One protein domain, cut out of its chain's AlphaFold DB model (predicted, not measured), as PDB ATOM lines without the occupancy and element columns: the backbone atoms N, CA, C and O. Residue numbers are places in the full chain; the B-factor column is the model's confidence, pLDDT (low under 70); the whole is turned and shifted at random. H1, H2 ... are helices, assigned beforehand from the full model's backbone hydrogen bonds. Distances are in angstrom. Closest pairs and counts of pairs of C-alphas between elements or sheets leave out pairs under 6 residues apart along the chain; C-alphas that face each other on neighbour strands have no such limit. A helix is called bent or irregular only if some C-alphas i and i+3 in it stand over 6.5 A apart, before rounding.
ATOM      1  N   SER A 444      50.341 -14.934 185.092       58.69
ATOM      2  CA  SER A 444      49.432 -15.609 186.020       58.69
ATOM      3  C   SER A 444      50.125 -16.406 187.135       58.69
ATOM      4  O   SER A 444      49.668 -16.366 188.270       58.69
ATOM      5  N   SER A 445      51.222 -17.114 186.859       60.22
ATOM      6  CA  SER A 445      51.879 -18.007 187.826       60.22
ATOM      7  C   SER A 445      52.814 -17.265 188.786       60.22
ATOM      8  O   SER A 445      52.884 -17.618 189.962       60.22
ATOM      9  N   GLY A 446      53.488 -16.206 188.322       63.25
ATOM     10  CA  GLY A 446      54.381 -15.392 189.159       63.25
ATOM     11  C   GLY A 446      53.635 -14.612 190.246       63.25
ATOM     12  O   GLY A 446      54.062 -14.587 191.401       63.25
ATOM     13  N   TRP A 447      52.470 -14.047 189.909       65.62
ATOM     14  CA  TRP A 447      51.628 -13.348 190.883       65.62
ATOM     15  C   TRP A 447      51.050 -14.287 191.942       65.62
ATOM     16  O   TRP A 447      51.000 -13.908 193.108       65.62
ATOM     17  N   ILE A 448      50.677 -15.521 191.583       68.75
ATOM     18  CA  ILE A 448      50.147 -16.500 192.548       68.75
ATOM     19  C   ILE A 448      51.197 -16.850 193.612       68.75
ATOM     20  O   ILE A 448      50.887 -16.837 194.802       68.75
ATOM     21  N   ILE A 449      52.444 -17.107 193.206       68.62
ATOM     22  CA  ILE A 449      53.536 -17.436 194.138       68.62
ATOM     23  C   ILE A 449      53.862 -16.240 195.042       68.62
ATOM     24  O   ILE A 449      54.006 -16.404 196.252       68.62
ATOM     25  N   ALA A 450      53.924 -15.031 194.480       68.06
ATOM     26  CA  ALA A 450      54.169 -13.813 195.249       68.06
ATOM     27  C   ALA A 450      53.058 -13.526 196.271       68.06
ATOM     28  O   ALA A 450      53.348 -13.169 197.411       68.06
ATOM     29  N   ILE A 451      51.794 -13.727 195.886       71.38
ATOM     30  CA  ILE A 451      50.634 -13.591 196.776       71.38
ATOM     31  C   ILE A 451      50.697 -14.618 197.903       71.38
ATOM     32  O   ILE A 451      50.511 -14.254 199.062       71.38
ATOM     33  N   ALA A 452      50.988 -15.881 197.584       74.44
ATOM     34  CA  ALA A 452      51.087 -16.943 198.579       74.44
ATOM     35  C   ALA A 452      52.229 -16.687 199.579       74.44
ATOM     36  O   ALA A 452      52.026 -16.814 200.785       74.44
ATOM     37  N   ALA A 453      53.401 -16.258 199.100       75.00
ATOM     38  CA  ALA A 453      54.549 -15.948 199.951       75.00
ATOM     39  C   ALA A 453      54.312 -14.706 200.829       75.00
ATOM     40  O   ALA A 453      54.545 -14.757 202.036       75.00
ATOM     41  N   ALA A 454      53.804 -13.610 200.255       73.31
ATOM     42  CA  ALA A 454      53.497 -12.389 201.002       73.31
ATOM     43  C   ALA A 454      52.363 -12.609 202.017       73.31
ATOM     44  O   ALA A 454      52.442 -12.125 203.145       73.31
ATOM     45  N   GLY A 455      51.335 -13.373 201.634       74.38
ATOM     46  CA  GLY A 455      50.235 -13.764 202.512       74.38
ATOM     47  C   GLY A 455      50.705 -14.642 203.670       74.38
ATOM     48  O   GLY A 455      50.420 -14.324 204.820       74.38
ATOM     49  N   GLY A 456      51.486 -15.691 203.392       79.31
ATOM     50  CA  GLY A 456      52.062 -16.557 204.426       79.31
ATOM     51  C   GLY A 456      52.975 -15.793 205.387       79.31
ATOM     52  O   GLY A 456      52.839 -15.922 206.601       79.31
ATOM     53  N   PHE A 457      53.844 -14.923 204.865       79.88
ATOM     54  CA  PHE A 457      54.712 -14.076 205.686       79.88
ATOM     55  C   PHE A 457      53.910 -13.139 206.598       79.88
ATOM     56  O   PHE A 457      54.219 -13.019 207.782       79.88
ATOM     57  N   ALA A 458      52.854 -12.513 206.077       79.12
ATOM     58  CA  ALA A 458      51.997 -11.618 206.845       79.12
ATOM     59  C   ALA A 458      51.146 -12.337 207.900       79.12
ATOM     60  O   ALA A 458      50.933 -11.789 208.976       79.12
ATOM     61  N   VAL A 459      50.671 -13.556 207.630       79.31
ATOM     62  CA  VAL A 459      49.956 -14.373 208.627       79.31
ATOM     63  C   VAL A 459      50.883 -14.763 209.777       79.31
ATOM     64  O   VAL A 459      50.470 -14.708 210.927       79.31
ATOM     65  N   LEU A 460      52.139 -15.101 209.475       80.19
ATOM     66  CA  LEU A 460      53.113 -15.517 210.486       80.19
ATOM     67  C   LEU A 460      53.673 -14.352 211.317       80.19
ATOM     68  O   LEU A 460      54.022 -14.560 212.473       80.19
ATOM     69  N   ASN A 461      53.797 -13.150 210.740       80.38
ATOM     70  CA  ASN A 461      54.565 -12.059 211.358       80.38
ATOM     71  C   ASN A 461      53.736 -10.842 211.786       80.38
ATOM     72  O   ASN A 461      54.232 -10.041 212.579       80.38
ATOM     73  N   LEU A 462      52.512 -10.654 211.278       79.12
ATOM     74  CA  LEU A 462      51.643  -9.571 211.738       79.12
ATOM     75  C   LEU A 462      50.728 -10.080 212.856       79.12
ATOM     76  O   LEU A 462      49.965 -11.000 212.606       79.12
ATOM     77  N   PRO A 463      50.706  -9.462 214.047       73.75
ATOM     78  CA  PRO A 463      49.755  -9.829 215.102       73.75
ATOM     79  C   PRO A 463      48.313  -9.384 214.788       73.75
ATOM     80  O   PRO A 463      47.357  -9.868 215.383       73.75
ATOM     81  N   ARG A 464      48.147  -8.426 213.864       75.00
ATOM     82  CA  ARG A 464      46.865  -7.867 213.409       75.00
ATOM     83  C   ARG A 464      47.009  -7.271 212.011       75.00
ATOM     84  O   ARG A 464      48.113  -6.982 211.565       75.00
ATOM     85  N   TRP A 465      45.879  -7.035 211.343       73.94
ATOM     86  CA  TRP A 465      45.810  -6.391 210.020       73.94
ATOM     87  C   TRP A 465      46.466  -7.191 208.879       73.94
ATOM     88  O   TRP A 465      47.040  -6.617 207.960       73.94
ATOM     89  N   HIS A 466      46.318  -8.521 208.880       75.75
ATOM     90  CA  HIS A 466      46.850  -9.403 207.825       75.75
ATOM     91  C   HIS A 466      46.399  -9.016 206.398       75.75
ATOM     92  O   HIS A 466      47.090  -9.300 205.421       75.75
ATOM     93  N   TRP A 467      45.272  -8.301 206.271       73.38
ATOM     94  CA  TRP A 467      44.773  -7.744 205.008       73.38
ATOM     95  C   TRP A 467      45.730  -6.725 204.359       73.38
ATOM     96  O   TRP A 467      45.656  -6.519 203.147       73.38
ATOM     97  N   LEU A 468      46.673  -6.135 205.109       70.69
ATOM     98  CA  LEU A 468      47.715  -5.252 204.566       70.69
ATOM     99  C   LEU A 468      48.589  -5.946 203.516       70.69
ATOM    100  O   LEU A 468      49.028  -5.290 202.575       70.69
ATOM    101  N   ALA A 469      48.784  -7.265 203.604       70.31
ATOM    102  CA  ALA A 469      49.499  -8.021 202.575       70.31
ATOM    103  C   ALA A 469      48.786  -7.961 201.218       70.31
ATOM    104  O   ALA A 469      49.423  -7.758 200.186       70.31
ATOM    105  N   LEU A 470      47.452  -8.053 201.224       70.06
ATOM    106  CA  LEU A 470      46.632  -7.939 200.018       70.06
ATOM    107  C   LEU A 470      46.690  -6.523 199.440       70.06
ATOM    108  O   LEU A 470      46.753  -6.364 198.223       70.06
ATOM    109  N   VAL A 471      46.733  -5.497 200.298       72.88
ATOM    110  CA  VAL A 471      46.900  -4.097 199.873       72.88
ATOM    111  C   VAL A 471      48.266  -3.870 199.246       72.88
ATOM    112  O   VAL A 471      48.344  -3.228 198.206       72.88
ATOM    113  N   VAL A 472      49.337  -4.408 199.832       71.62
ATOM    114  CA  VAL A 472      50.694  -4.277 199.288       71.62
ATOM    115  C   VAL A 472      50.805  -4.984 197.938       71.62
ATOM    116  O   VAL A 472      51.306  -4.392 196.984       71.62
ATOM    117  N   VAL A 473      50.257  -6.194 197.798       68.38
ATOM    118  CA  VAL A 473      50.179  -6.900 196.506       68.38
ATOM    119  C   VAL A 473      49.358  -6.096 195.487       68.38
ATOM    120  O   VAL A 473      49.810  -5.889 194.361       68.38
ATOM    121  N   ALA A 474      48.176  -5.599 195.861       68.88
ATOM    122  CA  ALA A 474      47.338  -4.797 194.970       68.88
ATOM    123  C   ALA A 474      48.043  -3.496 194.547       68.88
ATOM    124  O   ALA A 474      48.062  -3.148 193.365       68.88
ATOM    125  N   ALA A 475      48.700  -2.814 195.488       67.06
ATOM    126  CA  ALA A 475      49.525  -1.638 195.234       67.06
ATOM    127  C   ALA A 475      50.698  -1.960 194.299       67.06
ATOM    128  O   ALA A 475      51.024  -1.151 193.435       67.06
ATOM    129  N   SER A 476      51.275  -3.161 194.387       66.31
ATOM    130  CA  SER A 476      52.310  -3.643 193.463       66.31
ATOM    131  C   SER A 476      51.790  -3.717 192.028       66.31
ATOM    132  O   SER A 476      52.449  -3.217 191.115       66.31
ATOM    133  N   ALA A 477      50.582  -4.250 191.829       64.44
ATOM    134  CA  ALA A 477      49.932  -4.331 190.519       64.44
ATOM    135  C   ALA A 477      49.545  -2.944 189.957       64.44
ATOM    136  O   ALA A 477      49.683  -2.692 188.760       64.44
ATOM    137  N   LEU A 478      49.124  -2.013 190.823       63.06
ATOM    138  CA  LEU A 478      48.760  -0.630 190.467       63.06
ATOM    139  C   LEU A 478      49.981   0.287 190.238       63.06
ATOM    140  O   LEU A 478      49.918   1.230 189.445       63.06
ATOM    141  N   SER A 479      51.114   0.002 190.885       60.00
ATOM    142  CA  SER A 479      52.353   0.797 190.830       60.00
ATOM    143  C   SER A 479      53.113   0.711 189.501       60.00
ATOM    144  O   SER A 479      54.122   1.397 189.320       60.00
ATOM    145  N   GLY A 480      52.619  -0.063 188.524       59.38
ATOM    146  CA  GLY A 480      53.177  -0.135 187.167       59.38
ATOM    147  C   GLY A 480      53.395   1.236 186.506       59.38
ATOM    148  O   GLY A 480      54.260   1.363 185.641       59.38
ATOM    149  N   ARG A 481      52.684   2.274 186.972       58.06
ATOM    150  CA  ARG A 481      52.763   3.664 186.495       58.06
ATOM    151  C   ARG A 481      53.759   4.568 187.247       58.06
ATOM    152  O   ARG A 481      54.037   5.657 186.757       58.06
ATOM    153  N   LEU A 482      54.311   4.161 188.399       63.19
ATOM    154  CA  LEU A 482      55.154   5.014 189.259       63.19
ATOM    155  C   LEU A 482      56.311   4.217 189.915       63.19
ATOM    156  O   LEU A 482      56.148   3.667 191.003       63.19
ATOM    157  N   PRO A 483      57.516   4.178 189.310       63.47
ATOM    158  CA  PRO A 483      58.585   3.241 189.681       63.47
ATOM    159  C   PRO A 483      59.311   3.521 191.009       63.47
ATOM    160  O   PRO A 483      60.214   2.770 191.351       63.47
ATOM    161  N   ARG A 484      58.974   4.592 191.741       74.31
ATOM    162  CA  ARG A 484      59.669   4.989 192.987       74.31
ATOM    163  C   ARG A 484      58.793   4.959 194.240       74.31
ATOM    164  O   ARG A 484      59.281   5.250 195.326       74.31
ATOM    165  N   VAL A 485      57.511   4.624 194.101       79.94
ATOM    166  CA  VAL A 485      56.548   4.731 195.208       79.94
ATOM    167  C   VAL A 485      56.771   3.644 196.258       79.94
ATOM    168  O   VAL A 485      56.815   3.968 197.438       79.94
ATOM    169  N   LEU A 486      56.975   2.383 195.856       77.56
ATOM    170  CA  LEU A 486      57.154   1.275 196.807       77.56
ATOM    171  C   LEU A 486      58.433   1.413 197.657       77.56
ATOM    172  O   LEU A 486      58.312   1.366 198.882       77.56
ATOM    173  N   PRO A 487      59.627   1.686 197.081       80.69
ATOM    174  CA  PRO A 487      60.820   1.960 197.885       80.69
ATOM    175  C   PRO A 487      60.663   3.191 198.780       80.69
ATOM    176  O   PRO A 487      61.064   3.156 199.938       80.69
ATOM    177  N   GLY A 488      60.042   4.265 198.274       85.69
ATOM    178  CA  GLY A 488      59.807   5.482 199.055       85.69
ATOM    179  C   GLY A 488      58.901   5.246 200.265       85.69
ATOM    180  O   GLY A 488      59.194   5.738 201.353       85.69
ATOM    181  N   LEU A 489      57.842   4.445 200.104       85.50
ATOM    182  CA  LEU A 489      56.969   4.038 201.206       85.50
ATOM    183  C   LEU A 489      57.695   3.134 202.204       85.50
ATOM    184  O   LEU A 489      57.548   3.341 203.404       85.50
ATOM    185  N   ALA A 490      58.520   2.188 201.742       86.25
ATOM    186  CA  ALA A 490      59.322   1.347 202.630       86.25
ATOM    187  C   ALA A 490      60.290   2.190 203.482       86.25
ATOM    188  O   ALA A 490      60.346   2.045 204.703       86.25
ATOM    189  N   THR A 491      60.993   3.145 202.861       89.56
ATOM    190  CA  THR A 491      61.855   4.097 203.576       89.56
ATOM    191  C   THR A 491      61.060   4.949 204.566       89.56
ATOM    192  O   THR A 491      61.496   5.118 205.702       89.56
ATOM    193  N   ALA A 492      59.881   5.443 204.180       91.00
ATOM    194  CA  ALA A 492      59.016   6.203 205.078       91.00
ATOM    195  C   ALA A 492      58.563   5.365 206.284       91.00
ATOM    196  O   ALA A 492      58.642   5.844 207.410       91.00
ATOM    197  N   CYS A 493      58.165   4.105 206.075       89.94
ATOM    198  CA  CYS A 493      57.829   3.176 207.155       89.94
ATOM    199  C   CYS A 493      58.996   3.008 208.135       89.94
ATOM    200  O   CYS A 493      58.787   3.090 209.342       89.94
ATOM    201  N   LEU A 494      60.225   2.834 207.636       90.56
ATOM    202  CA  LEU A 494      61.405   2.687 208.490       90.56
ATOM    203  C   LEU A 494      61.710   3.963 209.292       90.56
ATOM    204  O   LEU A 494      61.996   3.881 210.485       90.56
ATOM    205  N   ILE A 495      61.610   5.139 208.662       94.12
ATOM    206  CA  ILE A 495      61.806   6.432 209.333       94.12
ATOM    207  C   ILE A 495      60.750   6.636 210.421       94.12
ATOM    208  O   ILE A 495      61.096   7.002 211.542       94.12
ATOM    209  N   VAL A 496      59.476   6.383 210.112       93.56
ATOM    210  CA  VAL A 496      58.373   6.512 211.074       93.56
ATOM    211  C   VAL A 496      58.566   5.553 212.243       93.56
ATOM    212  O   VAL A 496      58.417   5.970 213.387       93.56
ATOM    213  N   ALA A 497      58.949   4.303 211.971       91.00
ATOM    214  CA  ALA A 497      59.216   3.318 213.009       91.00
ATOM    215  C   ALA A 497      60.346   3.771 213.948       91.00
ATOM    216  O   ALA A 497      60.150   3.839 215.159       91.00
ATOM    217  N   GLY A 498      61.494   4.169 213.392       91.81
ATOM    218  CA  GLY A 498      62.638   4.643 214.177       91.81
ATOM    219  C   GLY A 498      62.347   5.922 214.968       91.81
ATOM    220  O   GLY A 498      62.702   6.019 216.145       91.81
ATOM    221  N   ALA A 499      61.670   6.893 214.349       94.19
ATOM    222  CA  ALA A 499      61.285   8.140 215.005       94.19
ATOM    223  C   ALA A 499      60.306   7.896 216.159       94.19
ATOM    224  O   ALA A 499      60.508   8.442 217.239       94.19
ATOM    225  N   PHE A 500      59.291   7.049 215.961       91.69
ATOM    226  CA  PHE A 500      58.339   6.698 217.013       91.69
ATOM    227  C   PHE A 500      59.050   6.051 218.201       91.69
ATOM    228  O   PHE A 500      58.917   6.541 219.319       91.69
ATOM    229  N   THR A 501      59.869   5.021 217.961       91.56
ATOM    230  CA  THR A 501      60.633   4.344 219.020       91.56
ATOM    231  C   THR A 501      61.535   5.321 219.778       91.56
ATOM    232  O   THR A 501      61.577   5.291 221.003       91.56
ATOM    233  N   THR A 502      62.205   6.239 219.075       93.31
ATOM    234  CA  THR A 502      63.086   7.241 219.703       93.31
ATOM    235  C   THR A 502      62.304   8.254 220.545       93.31
ATOM    236  O   THR A 502      62.721   8.581 221.654       93.31
ATOM    237  N   ILE A 503      61.171   8.754 220.040       94.12
ATOM    238  CA  ILE A 503      60.330   9.738 220.740       94.12
ATOM    239  C   ILE A 503      59.722   9.126 222.001       94.12
ATOM    240  O   ILE A 503      59.779   9.740 223.065       94.12
ATOM    241  N   GLU A 504      59.164   7.923 221.886       91.00
ATOM    242  CA  GLU A 504      58.581   7.187 223.008       91.00
ATOM    243  C   GLU A 504      59.640   6.856 224.064       91.00
ATOM    244  O   GLU A 504      59.442   7.144 225.244       91.00
ATOM    245  N   GLN A 505      60.819   6.377 223.646       93.44
ATOM    246  CA  GLN A 505      61.932   6.129 224.562       93.44
ATOM    247  C   GLN A 505      62.377   7.403 225.290       93.44
ATOM    248  O   GLN A 505      62.635   7.371 226.492       93.44
ATOM    249  N   TYR A 506      62.466   8.532 224.584       93.62
ATOM    250  CA  TYR A 506      62.875   9.805 225.178       93.62
ATOM    251  C   TYR A 506      61.847  10.341 226.183       93.62
ATOM    252  O   TYR A 506      62.226  10.837 227.245       93.62
ATOM    253  N   ARG A 507      60.551  10.240 225.862       93.75
ATOM    254  CA  ARG A 507      59.455  10.739 226.707       93.75
ATOM    255  C   ARG A 507      59.244   9.890 227.951       93.75
ATOM    256  O   ARG A 507      59.119  10.446 229.037       93.75
ATOM    257  N   ASN A 508      59.224   8.572 227.784       89.50
ATOM    258  CA  ASN A 508      58.789   7.645 228.827       89.50
ATOM    259  C   ASN A 508      59.954   6.956 229.547       89.50
ATOM    260  O   ASN A 508      59.733   6.316 230.568       89.50
ATOM    261  N   ARG A 509      61.193   7.111 229.051       90.19
ATOM    262  CA  ARG A 509      62.423   6.571 229.655       90.19
ATOM    263  C   ARG A 509      62.305   5.086 230.010       90.19
ATOM    264  O   ARG A 509      62.689   4.684 231.106       90.19
ATOM    265  N   TYR A 510      61.769   4.287 229.084       87.25
ATOM    266  CA  TYR A 510      61.566   2.862 229.327       87.25
ATOM    267  C   TYR A 510      62.874   2.171 229.743       87.25
ATOM    268  O   TYR A 510      63.936   2.499 229.191       87.25
ATOM    269  N   PRO A 511      62.814   1.226 230.694       85.56
ATOM    270  CA  PRO A 511      63.988   0.503 231.158       85.56
ATOM    271  C   PRO A 511      64.591  -0.347 230.023       85.56
ATOM    272  O   PRO A 511      63.849  -0.932 229.232       85.56
ATOM    273  N   PRO A 512      65.930  -0.424 229.907       81.38
ATOM    274  CA  PRO A 512      66.605  -1.238 228.898       81.38
ATOM    275  C   PRO A 512      66.711  -2.706 229.352       81.38
ATOM    276  O   PRO A 512      67.809  -3.229 229.534       81.38
ATOM    277  N   ASP A 513      65.572  -3.358 229.575       84.31
ATOM    278  CA  ASP A 513      65.476  -4.761 229.996       84.31
ATOM    279  C   ASP A 513      64.836  -5.655 228.911       84.31
ATOM    280  O   ASP A 513      64.583  -5.225 227.783       84.31
ATOM    281  N   PHE A 514      64.586  -6.930 229.234       78.94
ATOM    282  CA  PHE A 514      63.960  -7.881 228.305       78.94
ATOM    283  C   PHE A 514      62.524  -7.500 227.902       78.94
ATOM    284  O   PHE A 514      62.041  -7.977 226.874       78.94
ATOM    285  N   GLY A 515      61.848  -6.646 228.677       83.88
ATOM    286  CA  GLY A 515      60.519  -6.119 228.375       83.88
ATOM    287  C   GLY A 515      60.539  -4.947 227.395       83.88
ATOM    288  O   GLY A 515      59.515  -4.665 226.780       83.88
ATOM    289  N   TRP A 516      61.695  -4.306 227.169       87.88
ATOM    290  CA  TRP A 516      61.824  -3.125 226.307       87.88
ATOM    291  C   TRP A 516      61.130  -3.248 224.933       87.88
ATOM    292  O   TRP A 516      60.400  -2.328 224.555       87.88
ATOM    293  N   PRO A 517      61.251  -4.363 224.176       85.00
ATOM    294  CA  PRO A 517      60.573  -4.493 222.883       85.00
ATOM    295  C   PRO A 517      59.037  -4.458 222.964       85.00
ATOM    296  O   PRO A 517      58.390  -4.067 221.990       85.00
ATOM    297  N   GLN A 518      58.444  -4.836 224.103       84.25
ATOM    298  CA  GLN A 518      56.989  -4.933 224.285       84.25
ATOM    299  C   GLN A 518      56.305  -3.556 224.248       84.25
ATOM    300  O   GLN A 518      55.161  -3.439 223.813       84.25
ATOM    301  N   PHE A 519      57.019  -2.476 224.587       85.62
ATOM    302  CA  PHE A 519      56.486  -1.110 224.494       85.62
ATOM    303  C   PHE A 519      56.286  -0.629 223.044       85.62
ATOM    304  O   PHE A 519      55.597   0.365 222.808       85.62
ATOM    305  N   PHE A 520      56.845  -1.333 222.050       88.75
ATOM    306  CA  PHE A 520      56.835  -0.924 220.640       88.75
ATOM    307  C   PHE A 520      56.065  -1.883 219.721       88.75
ATOM    308  O   PHE A 520      56.200  -1.802 218.498       88.75
ATOM    309  N   GLU A 521      55.205  -2.750 220.264       80.38
ATOM    310  CA  GLU A 521      54.407  -3.711 219.479       80.38
ATOM    311  C   GLU A 521      53.598  -3.055 218.350       80.38
ATOM    312  O   GLU A 521      53.441  -3.613 217.263       80.38
ATOM    313  N   SER A 522      53.108  -1.831 218.564       76.38
ATOM    314  CA  SER A 522      52.366  -1.097 217.531       76.38
ATOM    315  C   SER A 522      53.235  -0.688 216.334       76.38
ATOM    316  O   SER A 522      52.719  -0.552 215.225       76.38
ATOM    317  N   VAL A 523      54.548  -0.539 216.527       86.81
ATOM    318  CA  VAL A 523      55.513  -0.185 215.475       86.81
ATOM    319  C   VAL A 523      55.972  -1.412 214.690       86.81
ATOM    320  O   VAL A 523      56.302  -1.291 213.509       86.81
ATOM    321  N   HIS A 524      55.918  -2.605 215.290       84.12
ATOM    322  CA  HIS A 524      56.237  -3.871 214.618       84.12
ATOM    323  C   HIS A 524      55.454  -4.044 213.309       84.12
ATOM    324  O   HIS A 524      56.022  -4.401 212.279       84.12
ATOM    325  N   VAL A 525      54.169  -3.668 213.303       85.06
ATOM    326  CA  VAL A 525      53.315  -3.687 212.100       85.06
ATOM    327  C   VAL A 525      53.887  -2.811 210.974       85.06
ATOM    328  O   VAL A 525      53.863  -3.207 209.809       85.06
ATOM    329  N   ILE A 526      54.448  -1.644 211.307       86.25
ATOM    330  CA  ILE A 526      55.076  -0.719 210.347       86.25
ATOM    331  C   ILE A 526      56.393  -1.309 209.817       86.25
ATOM    332  O   ILE A 526      56.683  -1.206 208.622       86.25
ATOM    333  N   GLY A 527      57.165  -1.973 210.681       85.38
ATOM    334  CA  GLY A 527      58.385  -2.688 210.297       85.38
ATOM    335  C   GLY A 527      58.113  -3.830 209.316       85.38
ATOM    336  O   GLY A 527      58.746  -3.916 208.264       85.38
ATOM    337  N   VAL A 528      57.107  -4.663 209.593       85.25
ATOM    338  CA  VAL A 528      56.694  -5.753 208.692       85.25
ATOM    339  C   VAL A 528      56.141  -5.207 207.370       85.25
ATOM    340  O   VAL A 528      56.427  -5.762 206.307       85.25
ATOM    341  N   LEU A 529      55.415  -4.082 207.395       84.69
ATOM    342  CA  LEU A 529      54.943  -3.409 206.181       84.69
ATOM    343  C   LEU A 529      56.103  -2.955 205.280       84.69
ATOM    344  O   LEU A 529      56.028  -3.123 204.063       84.69
ATOM    345  N   CYS A 530      57.193  -2.441 205.858       86.56
ATOM    346  CA  CYS A 530      58.411  -2.099 205.119       86.56
ATOM    347  C   CYS A 530      58.973  -3.314 204.358       86.56
ATOM    348  O   CYS A 530      59.242  -3.223 203.159       86.56
ATOM    349  N   ILE A 531      59.067  -4.471 205.021       84.62
ATOM    350  CA  ILE A 531      59.549  -5.722 204.411       84.62
ATOM    351  C   ILE A 531      58.641  -6.149 203.251       84.62
ATOM    352  O   ILE A 531      59.130  -6.473 202.168       84.62
ATOM    353  N   LEU A 532      57.318  -6.101 203.448       83.19
ATOM    354  CA  LEU A 532      56.345  -6.444 202.409       83.19
ATOM    355  C   LEU A 532      56.448  -5.514 201.192       83.19
ATOM    356  O   LEU A 532      56.375  -5.989 200.062       83.19
ATOM    357  N   LEU A 533      56.653  -4.209 201.399       83.12
ATOM    358  CA  LEU A 533      56.823  -3.225 200.321       83.12
ATOM    359  C   LEU A 533      58.109  -3.460 199.510       83.12
ATOM    360  O   LEU A 533      58.096  -3.319 198.287       83.12
ATOM    361  N   LEU A 534      59.201  -3.858 200.167       82.00
ATOM    362  CA  LEU A 534      60.451  -4.230 199.495       82.00
ATOM    363  C   LEU A 534      60.303  -5.532 198.696       82.00
ATOM    364  O   LEU A 534      60.754  -5.608 197.553       82.00
ATOM    365  N   ALA A 535      59.628  -6.534 199.262       76.75
ATOM    366  CA  ALA A 535      59.332  -7.786 198.569       76.75
ATOM    367  C   ALA A 535      58.428  -7.558 197.343       76.75
ATOM    368  O   ALA A 535      58.681  -8.099 196.267       76.75
ATOM    369  N   ALA A 536      57.415  -6.701 197.481       76.50
ATOM    370  CA  ALA A 536      56.543  -6.257 196.399       76.50
ATOM    371  C   ALA A 536      57.312  -5.606 195.243       76.50
ATOM    372  O   ALA A 536      57.066  -5.919 194.077       76.50
ATOM    373  N   GLU A 537      58.266  -4.727 195.552       76.31
ATOM    374  CA  GLU A 537      59.123  -4.106 194.542       76.31
ATOM    375  C   GLU A 537      59.999  -5.141 193.825       76.31
ATOM    376  O   GLU A 537      60.112  -5.103 192.598       76.31
ATOM    377  N   ALA A 538      60.564  -6.102 194.564       73.12
ATOM    378  CA  ALA A 538      61.353  -7.185 193.982       73.12
ATOM    379  C   ALA A 538      60.520  -8.037 193.008       73.12
ATOM    380  O   ALA A 538      60.964  -8.314 191.896       73.12
ATOM    381  N   VAL A 539      59.279  -8.383 193.369       71.06
ATOM    382  CA  VAL A 539      58.348  -9.108 192.484       71.06
ATOM    383  C   VAL A 539      57.962  -8.262 191.271       71.06
ATOM    384  O   VAL A 539      57.980  -8.755 190.145       71.06
ATOM    385  N   ARG A 540      57.650  -6.976 191.464       72.00
ATOM    386  CA  ARG A 540      57.308  -6.051 190.372       72.00
ATOM    387  C   ARG A 540      58.432  -5.951 189.344       72.00
ATOM    388  O   ARG A 540      58.155  -5.932 188.145       72.00
ATOM    389  N   ALA A 541      59.681  -5.887 189.804       67.44
ATOM    390  CA  ALA A 541      60.856  -5.867 188.940       67.44
ATOM    391  C   ALA A 541      60.990  -7.157 188.110       67.44
ATOM    392  O   ALA A 541      61.409  -7.089 186.959       67.44
ATOM    393  N   LEU A 542      60.572  -8.303 188.656       65.75
ATOM    394  CA  LEU A 542      60.640  -9.610 187.996       65.75
ATOM    395  C   LEU A 542      59.513  -9.875 186.976       65.75
ATOM    396  O   LEU A 542      59.656 -10.777 186.162       65.75
ATOM    397  N   VAL A 543      58.395  -9.133 186.997       64.56
ATOM    398  CA  VAL A 543      57.192  -9.433 186.173       64.56
ATOM    399  C   VAL A 543      56.998  -8.474 184.975       64.56
ATOM    400  O   VAL A 543      56.067  -8.639 184.186       64.56
ATOM    401  N   ARG A 544      57.849  -7.455 184.785       59.41
ATOM    402  CA  ARG A 544      57.703  -6.502 183.662       59.41
ATOM    403  C   ARG A 544      57.967  -7.168 182.292       59.41
ATOM    404  O   ARG A 544      59.041  -7.733 182.123       59.41
TER     405      ARG A 544
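This is residues 444 to 544 of the 572 residues of an uncharacterized protein of Acidimicrobiales bacterium (UniProt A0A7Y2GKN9). The long helix H4 runs along the middle of an elongated body, with H3 beside it as a long helical hairpin and H1 along another side of it. The shorter H2 crosses H4 slantwise near the end where H4 finishes. The printed part has 101 residues, with four named helices in the order H1, H2, H3, H4 and no named strand, and is all helix. It is only just loose, close to compact, with a radius of gyration of the C-alphas of 15.6 A and spans of 50 by 26 by 17 A.

H4, residues 516 to 543, is 40.9 A long and ends at C-alpha 543 (57.192, -9.433, 186.173). It is irregular, with C-alphas 519 and 522 8.1 A apart, and has a kink of 67 degrees near residue 523. H3, residues 485 to 508, measures 33.8 A. H1, residues 444 to 461, measures 26.1 A and begins at C-alpha 444 (49.432, -15.609, 186.020). H2, residues 468 to 481, measures 20.8 A and is irregular, with C-alphas 478 and 481 7.1 A apart.

H4 touches H3 at a shallow tilt of 8 degrees, opposite ways; their closest C-alphas, Ala 490 and Cys 530, are 4.3 A apart. H1, H2 and H4 form a bundle, three helices that touch one another. H1 touches H4 at a shallow tilt of 7 degrees, opposite ways, closest at the C-alphas of Ala 454 and Leu 532, 6.7 A. H2 touches residues 529 to 540 of H4 at a steep tilt of 38 degrees, the same way, closest at the C-alphas of Ser 476 and Ala 536, 5.8 A. With residues 469 to 473 H2 touches residues 451 to 458 of H1, a hairpin at a steep tilt of 39 degrees; the closest C-alphas, Gly 455 and Ala 469, are 5.8 A apart. H2 and H3 only just touch, only at the corner, with 3 pairs of C-alphas within 8 A, the closest being Ser 479 and Val 485 at 7.2 A. H1 and H3 are apart. In H3 every O i to N i+4 pair is within hydrogen-bond range, against 13 of 14 in H1, 8 of 10 in H2 and 18 of 24 in H4.

The C-alphas farthest apart, Ser 444 and Arg 509, are 50.6 A apart. The printed part has no cut; the link H2 to H3 is tight, and the others are short. Mean pLDDT of the printed part is 78.6, and it is under 70 in residues 444 to 450, 473 to 483 and 541 to 544 of this model.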